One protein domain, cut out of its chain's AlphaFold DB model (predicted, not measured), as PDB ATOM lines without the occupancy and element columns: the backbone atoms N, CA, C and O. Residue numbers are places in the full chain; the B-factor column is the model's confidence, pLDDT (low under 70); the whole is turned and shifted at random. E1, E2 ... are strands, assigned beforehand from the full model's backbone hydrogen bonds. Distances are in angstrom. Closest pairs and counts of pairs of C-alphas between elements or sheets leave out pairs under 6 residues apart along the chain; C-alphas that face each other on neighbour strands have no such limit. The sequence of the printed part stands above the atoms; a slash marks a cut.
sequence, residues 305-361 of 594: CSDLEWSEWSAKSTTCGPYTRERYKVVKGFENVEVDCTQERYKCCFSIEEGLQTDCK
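AT A GLANCE: This is residues 305 to 361 of the 594 residues of the protein "Delta-like protein 4" of Trichinella patagoniensis (UniProt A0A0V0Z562). With little regular structure, the domain is one long two-stranded hairpin, E1 and E2, with residues 305 to 320 running beside it and a large loop, residues 331 to 347, at one end. The printed part has 57 residues, 20 of them in E1 and then E2, an antiparallel sheet; the class is all strand, with no named helix. It is a loose rod of 42 by 20 by 14 A, with a radius of gyration of the C-alphas of 13.6 A.

HOW THE PARTS SIT: After residues 305 to 320, E1, residues 321 to 330, forms a hairpin with E2, residues 348 to 357. Their directions differ by 161 degrees. N 323 and O 355, 2.9 A apart, and N 349 and O 329, 2.8 A apart, are within hydrogen-bond range.

IN THESE COORDINATES: E1 begins at C-alpha 321 (338.250, 376.265, 407.448) and is 29.9 A long. E2 is 26.5 A long and ends at C-alpha 357 (340.052, 374.040, 411.770).

THE WHOLE: The C-alphas of Gly 333 and Lys 361, the two farthest apart, are 42.8 A apart. The link E1 to E2 is long, 17 residues. The printed part has no cut. Residues 317 to 321 and 358 to 361 have pLDDT under 70.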
ATOM      1  N   CYS A 305     318.231 355.931 420.626       88.19
ATOM      2  CA  CYS A 305     319.614 355.487 420.484       88.19
ATOM      3  C   CYS A 305     319.963 354.396 421.499       88.19
ATOM      4  O   CYS A 305     319.547 354.481 422.655       88.19
ATOM      5  N   SER A 306     320.750 353.395 421.095       89.38
ATOM      6  CA  SER A 306     321.224 352.352 422.015       89.38
ATOM      7  C   SER A 306     322.104 352.926 423.123       89.38
ATOM      8  O   SER A 306     322.641 354.033 423.017       89.38
ATOM      9  N   ASP A 307     322.280 352.150 424.185       88.31
ATOM     10  CA  ASP A 307     323.155 352.513 425.303       88.31
ATOM     11  C   ASP A 307     324.635 352.173 425.016       88.31
ATOM     12  O   ASP A 307     325.487 352.333 425.886       88.31
ATOM     13  N   LEU A 308     324.951 351.736 423.787       88.12
ATOM     14  CA  LEU A 308     326.319 351.499 423.329       88.12
ATOM     15  C   LEU A 308     327.133 352.798 423.274       88.12
ATOM     16  O   LEU A 308     326.596 353.910 423.147       88.12
ATOM     17  N   GLU A 309     328.454 352.631 423.345       89.75
ATOM     18  CA  GLU A 309     329.393 353.731 423.170       89.75
ATOM     19  C   GLU A 309     329.306 354.298 421.751       89.75
ATOM     20  O   GLU A 309     329.016 353.600 420.776       89.75
ATOM     21  N   TRP A 310     329.529 355.606 421.649       91.06
ATOM     22  CA  TRP A 310     329.625 356.263 420.355       91.06
ATOM     23  C   TRP A 310     330.866 355.781 419.614       91.06
ATOM     24  O   TRP A 310     331.909 355.566 420.229       91.06
ATOM     25  N   SER A 311     330.772 355.710 418.288       90.38
ATOM     26  CA  SER A 311     331.951 355.569 417.448       90.38
ATOM     27  C   SER A 311     332.944 356.699 417.716       90.38
ATOM     28  O   SER A 311     332.599 357.780 418.217       90.38
ATOM     29  N   GLU A 312     334.178 356.473 417.282       89.44
ATOM     30  CA  GLU A 312     335.121 357.566 417.118       89.44
ATOM     31  C   GLU A 312     334.536 358.643 416.201       89.44
ATOM     32  O   GLU A 312     333.703 358.381 415.323       89.44
ATOM     33  N   TRP A 313     334.980 359.874 416.432       86.06
ATOM     34  CA  TRP A 313     334.667 360.976 415.538       86.06
ATOM     35  C   TRP A 313     335.266 360.722 414.161       86.06
ATOM     36  O   TRP A 313     336.426 360.317 414.049       86.06
ATOM     37  N   SER A 314     334.507 361.049 413.113       86.12
ATOM     38  CA  SER A 314     335.059 361.114 411.769       86.12
ATOM     39  C   SER A 314     336.257 362.068 411.733       86.12
ATOM     40  O   SER A 314     336.376 363.011 412.533       86.12
ATOM     41  N   ALA A 315     337.197 361.767 410.837       78.44
ATOM     42  CA  ALA A 315     338.448 362.500 410.748       78.44
ATOM     43  C   ALA A 315     338.178 364.002 410.570       78.44
ATOM     44  O   ALA A 315     337.371 364.409 409.731       78.44
ATOM     45  N   LYS A 316     338.864 364.835 411.361       71.50
ATOM     46  CA  LYS A 316     338.857 366.285 411.138       71.50
ATOM     47  C   LYS A 316     339.437 366.575 409.757       71.50
ATOM     48  O   LYS A 316     340.405 365.926 409.358       71.50
ATOM     49  N   SER A 317     338.881 367.576 409.071       66.31
ATOM     50  CA  SER A 317     339.462 368.066 407.821       66.31
ATOM     51  C   SER A 317     340.943 368.388 408.028       66.31
ATOM     52  O   SER A 317     341.317 369.030 409.017       66.31
ATOM     53  N   THR A 318     341.786 367.933 407.104       67.69
ATOM     54  CA  THR A 318     343.204 368.312 407.072       67.69
ATOM     55  C   THR A 318     343.390 369.736 406.564       67.69
ATOM     56  O   THR A 318     344.439 370.325 406.820       67.69
ATOM     57  N   THR A 319     342.376 370.282 405.885       60.22
ATOM     58  CA  THR A 319     342.386 371.636 405.336       60.22
ATOM     59  C   THR A 319     341.817 372.668 406.302       60.22
ATOM     60  O   THR A 319     340.925 372.368 407.104       60.22
ATOM     61  N   CYS A 320     342.326 373.896 406.216       67.44
ATOM     62  CA  CYS A 320     341.839 375.012 407.018       67.44
ATOM     63  C   CYS A 320     340.413 375.418 406.642       67.44
ATOM     64  O   CYS A 320     340.054 375.479 405.467       67.44
ATOM     65  N   GLY A 321     339.614 375.775 407.646       69.25
ATOM     66  CA  GLY A 321     338.250 376.265 407.448       69.25
ATOM     67  C   GLY A 321     337.205 375.552 408.303       69.25
ATOM     68  O   GLY A 321     337.550 374.775 409.197       69.25
ATOM     69  N   PRO A 322     335.913 375.868 408.095       76.12
ATOM     70  CA  PRO A 322     334.837 375.246 408.846       76.12
ATOM     71  C   PRO A 322     334.790 373.752 408.525       76.12
ATOM     72  O   PRO A 322     334.829 373.355 407.357       76.12
ATOM     73  N   TYR A 323     334.713 372.934 409.567       78.62
ATOM     74  CA  TYR A 323     334.541 371.496 409.447       78.62
ATOM     75  C   TYR A 323     333.291 371.050 410.189       78.62
ATOM     76  O   TYR A 323     332.905 371.619 411.210       78.62
ATOM     77  N   THR A 324     332.723 369.967 409.682       80.75
ATOM     78  CA  THR A 324     331.690 369.191 410.346       80.75
ATOM     79  C   THR A 324     332.238 367.784 410.466       80.75
ATOM     80  O   THR A 324     332.705 367.215 409.478       80.75
ATOM     81  N   ARG A 325     332.232 367.234 411.675       82.81
ATOM     82  CA  ARG A 325     332.534 365.822 411.895       82.81
ATOM     83  C   ARG A 325     331.390 365.175 412.638       82.81
ATOM     84  O   ARG A 325     330.676 365.823 413.398       82.81
ATOM     85  N   GLU A 326     331.222 363.892 412.399       86.56
ATOM     86  CA  GLU A 326     330.122 363.124 412.944       86.56
ATOM     87  C   GLU A 326     330.643 361.849 413.577       86.56
ATOM     88  O   GLU A 326     331.694 361.320 413.214       86.56
ATOM     89  N   ARG A 327     329.893 361.365 414.550       89.00
ATOM     90  CA  ARG A 327     330.026 360.023 415.096       89.00
ATOM     91  C   ARG A 327     328.648 359.421 415.219       89.00
ATOM     92  O   ARG A 327     327.651 360.149 415.287       89.00
ATOM     93  N   TYR A 328     328.592 358.105 415.280       90.88
ATOM     94  CA  TYR A 328     327.333 357.390 415.278       90.88
ATOM     95  C   TYR A 328     327.297 356.285 416.323       90.88
ATOM     96  O   TYR A 328     328.320 355.845 416.843       90.88
ATOM     97  N   LYS A 329     326.086 355.843 416.633       91.12
ATOM     98  CA  LYS A 329     325.816 354.576 417.313       91.12
ATOM     99  C   LYS A 329     324.493 354.020 416.818       91.12
ATOM    100  O   LYS A 329     323.638 354.780 416.368       91.12
ATOM    101  N   VAL A 330     324.308 352.712 416.902       90.94
ATOM    102  CA  VAL A 330     323.072 352.068 416.441       90.94
ATOM    103  C   VAL A 330     321.873 352.455 417.311       90.94
ATOM    104  O   VAL A 330     322.016 352.764 418.501       90.94
ATOM    105  N   VAL A 331     320.680 352.460 416.720       88.56
ATOM    106  CA  VAL A 331     319.410 352.603 417.449       88.56
ATOM    107  C   VAL A 331     319.068 351.319 418.214       88.56
ATOM    108  O   VAL A 331     319.568 350.237 417.893       88.56
ATOM    109  N   LYS A 332     318.227 351.435 419.247       87.56
ATOM    110  CA  LYS A 332     317.778 350.295 420.056       87.56
ATOM    111  C   LYS A 332     317.110 349.239 419.175       87.56
ATOM    112  O   LYS A 332     316.277 349.574 418.337       87.56
ATOM    113  N   GLY A 333     317.465 347.970 419.371       82.75
ATOM    114  CA  GLY A 333     316.978 346.830 418.587       82.75
ATOM    115  C   GLY A 333     317.905 346.378 417.453       82.75
ATOM    116  O   GLY A 333     317.732 345.268 416.950       82.75
ATOM    117  N   PHE A 334     318.907 347.180 417.077       84.62
ATOM    118  CA  PHE A 334     319.930 346.807 416.091       84.62
ATOM    119  C   PHE A 334     321.299 346.524 416.725       84.62
ATOM    120  O   PHE A 334     322.290 346.410 416.011       84.62
ATOM    121  N   GLU A 335     321.383 346.365 418.052       87.12
ATOM    122  CA  GLU A 335     322.665 346.179 418.751       87.12
ATOM    123  C   GLU A 335     323.411 344.902 418.341       87.12
ATOM    124  O   GLU A 335     324.632 344.842 418.446       87.12
ATOM    125  N   ASN A 336     322.682 343.887 417.872       84.56
ATOM    126  CA  ASN A 336     323.229 342.572 417.527       84.56
ATOM    127  C   ASN A 336     323.312 342.322 416.011       84.56
ATOM    128  O   ASN A 336     323.489 341.178 415.590       84.56
ATOM    129  N   VAL A 337     323.131 343.358 415.190       85.56
ATOM    130  CA  VAL A 337     323.170 343.265 413.725       85.56
ATOM    131  C   VAL A 337     324.323 344.121 413.217       85.56
ATOM    132  O   VAL A 337     324.565 345.208 413.732       85.56
ATOM    133  N   GLU A 338     325.042 343.638 412.207       85.44
ATOM    134  CA  GLU A 338     326.044 344.454 411.524       85.44
ATOM    135  C   GLU A 338     325.328 345.564 410.741       85.44
ATOM    136  O   GLU A 338     324.509 345.288 409.863       85.44
ATOM    137  N   VAL A 339     325.589 346.817 411.115       85.19
ATOM    138  CA  VAL A 339     324.956 348.006 410.537       85.19
ATOM    139  C   VAL A 339     326.041 348.931 410.015       85.19
ATOM    140  O   VAL A 339     326.870 349.422 410.781       85.19
ATOM    141  N   ASP A 340     326.000 349.219 408.717       84.81
ATOM    142  CA  ASP A 340     326.815 350.274 408.123       84.81
ATOM    143  C   ASP A 340     326.049 351.596 408.194       84.81
ATOM    144  O   ASP A 340     325.212 351.899 407.344       84.81
ATOM    145  N   CYS A 341     326.343 352.413 409.205       81.12
ATOM    146  CA  CYS A 341     325.689 353.706 409.395       81.12
ATOM    147  C   CYS A 341     325.928 354.703 408.247       81.12
ATOM    148  O   CYS A 341     325.222 355.707 408.174       81.12
ATOM    149  N   THR A 342     326.880 354.458 407.339       74.88
ATOM    150  CA  THR A 342     327.081 355.311 406.156       74.88
ATOM    151  C   THR A 342     326.061 355.023 405.053       74.88
ATOM    152  O   THR A 342     325.649 355.945 404.348       74.88
ATOM    153  N   GLN A 343     325.591 353.777 404.948       73.88
ATOM    154  CA  GLN A 343     324.585 353.342 403.971       73.88
ATOM    155  C   GLN A 343     323.180 353.267 404.582       73.88
ATOM    156  O   GLN A 343     322.185 353.597 403.938       73.88
ATOM    157  N   GLU A 344     323.091 352.880 405.852       79.12
ATOM    158  CA  GLU A 344     321.854 352.597 406.576       79.12
ATOM    159  C   GLU A 344     321.615 353.619 407.693       79.12
ATOM    160  O   GLU A 344     321.352 353.262 408.841       79.12
ATOM    161  N   ARG A 345     321.684 354.918 407.361       78.25
ATOM    162  CA  ARG A 345     321.540 356.024 408.333       78.25
ATOM    163  C   ARG A 345     320.304 355.915 409.235       78.25
ATOM    164  O   ARG A 345     320.368 356.309 410.392       78.25
ATOM    165  N   TYR A 346     319.206 355.335 408.748       79.19
ATOM    166  CA  TYR A 346     317.979 355.118 409.527       79.19
ATOM    167  C   TYR A 346     318.133 354.119 410.690       79.19
ATOM    168  O   TYR A 346     317.323 354.112 411.612       79.19
ATOM    169  N   LYS A 347     319.175 353.281 410.688       86.44
ATOM    170  CA  LYS A 347     319.486 352.357 411.790       86.44
ATOM    171  C   LYS A 347     320.421 352.970 412.835       86.44
ATOM    172  O   LYS A 347     320.794 352.293 413.795       86.44
ATOM    173  N   CYS A 348     320.813 354.235 412.670       87.56
ATOM    174  CA  CYS A 348     321.830 354.869 413.497       87.56
ATOM    175  C   CYS A 348     321.405 356.246 414.006       87.56
ATOM    176  O   CYS A 348     320.725 357.020 413.339       87.56
ATOM    177  N   CYS A 349     321.857 356.560 415.211       87.31
ATOM    178  CA  CYS A 349     321.870 357.908 415.744       87.31
ATOM    179  C   CYS A 349     323.183 358.593 415.404       87.31
ATOM    180  O   CYS A 349     324.239 357.965 415.490       87.31
ATOM    181  N   PHE A 350     323.118 359.891 415.118       86.38
ATOM    182  CA  PHE A 350     324.280 360.718 414.820       86.38
ATOM    183  C   PHE A 350     324.460 361.802 415.878       86.38
ATOM    184  O   PHE A 350     323.501 362.333 416.436       86.38
ATOM    185  N   SER A 351     325.715 362.126 416.157       86.25
ATOM    186  CA  SER A 351     326.119 363.301 416.917       86.25
ATOM    187  C   SER A 351     327.061 364.093 416.026       86.25
ATOM    188  O   SER A 351     328.044 363.545 415.527       86.25
ATOM    189  N   ILE A 352     326.719 365.358 415.797       84.00
ATOM    190  CA  ILE A 352     327.433 366.249 414.885       84.00
ATOM    191  C   ILE A 352     328.174 367.291 415.713       84.00
ATOM    192  O   ILE A 352     327.606 367.890 416.627       84.00
ATOM    193  N   GLU A 353     329.445 367.495 415.390       86.12
ATOM    194  CA  GLU A 353     330.254 368.588 415.909       86.12
ATOM    195  C   GLU A 353     330.687 369.473 414.744       86.12
ATOM    196  O   GLU A 353     331.287 369.009 413.769       86.12
ATOM    197  N   GLU A 354     330.385 370.759 414.864       86.06
ATOM    198  CA  GLU A 354     330.824 371.797 413.943       86.06
ATOM    199  C   GLU A 354     331.920 372.627 414.607       86.06
ATOM    200  O   GLU A 354     331.875 372.920 415.804       86.06
ATOM    201  N   GLY A 355     332.921 373.018 413.828       83.25
ATOM    202  CA  GLY A 355     334.017 373.832 414.327       83.25
ATOM    203  C   GLY A 355     334.810 374.491 413.212       83.25
ATOM    204  O   GLY A 355     334.503 374.358 412.031       83.25
ATOM    205  N   LEU A 356     335.860 375.212 413.599       73.38
ATOM    206  CA  LEU A 356     336.792 375.856 412.681       73.38
ATOM    207  C   LEU A 356     338.174 375.216 412.849       73.38
ATOM    208  O   LEU A 356     338.733 375.247 413.943       73.38
ATOM    209  N   GLN A 357     338.707 374.611 411.785       75.00
ATOM    210  CA  GLN A 357     340.052 374.040 411.770       75.00
ATOM    211  C   GLN A 357     341.048 375.153 411.450       75.00
ATOM    212  O   GLN A 357     341.025 375.717 410.353       75.00
ATOM    213  N   THR A 358     341.898 375.473 412.423       66.62
ATOM    214  CA  THR A 358     342.901 376.545 412.337       66.62
ATOM    215  C   THR A 358     344.343 376.034 412.405       66.62
ATOM    216  O   THR A 358     345.251 376.779 412.049       66.62
ATOM    217  N   ASP A 359     344.562 374.782 412.822       63.00
ATOM    218  CA  ASP A 359     345.881 374.141 412.912       63.00
ATOM    219  C   ASP A 359     346.063 373.141 411.760       63.00
ATOM    220  O   ASP A 359     345.859 371.932 411.890       63.00
ATOM    221  N   CYS A 360     346.342 373.680 410.577       61.53
ATOM    222  CA  CYS A 360     346.339 372.959 409.307       61.53
ATOM    223  C   CYS A 360     347.637 373.248 408.546       61.53
ATOM    224  O   CYS A 360     348.137 374.373 408.518       61.53
ATOM    225  N   LYS A 361     348.214 372.207 407.933       56.56
ATOM    226  CA  LYS A 361     349.484 372.265 407.184       56.56
ATOM    227  C   LYS A 361     349.250 372.531 405.695       56.56
ATOM    228  O   LYS A 361     349.860 371.881 404.846       56.56
TER     229      LYS A 361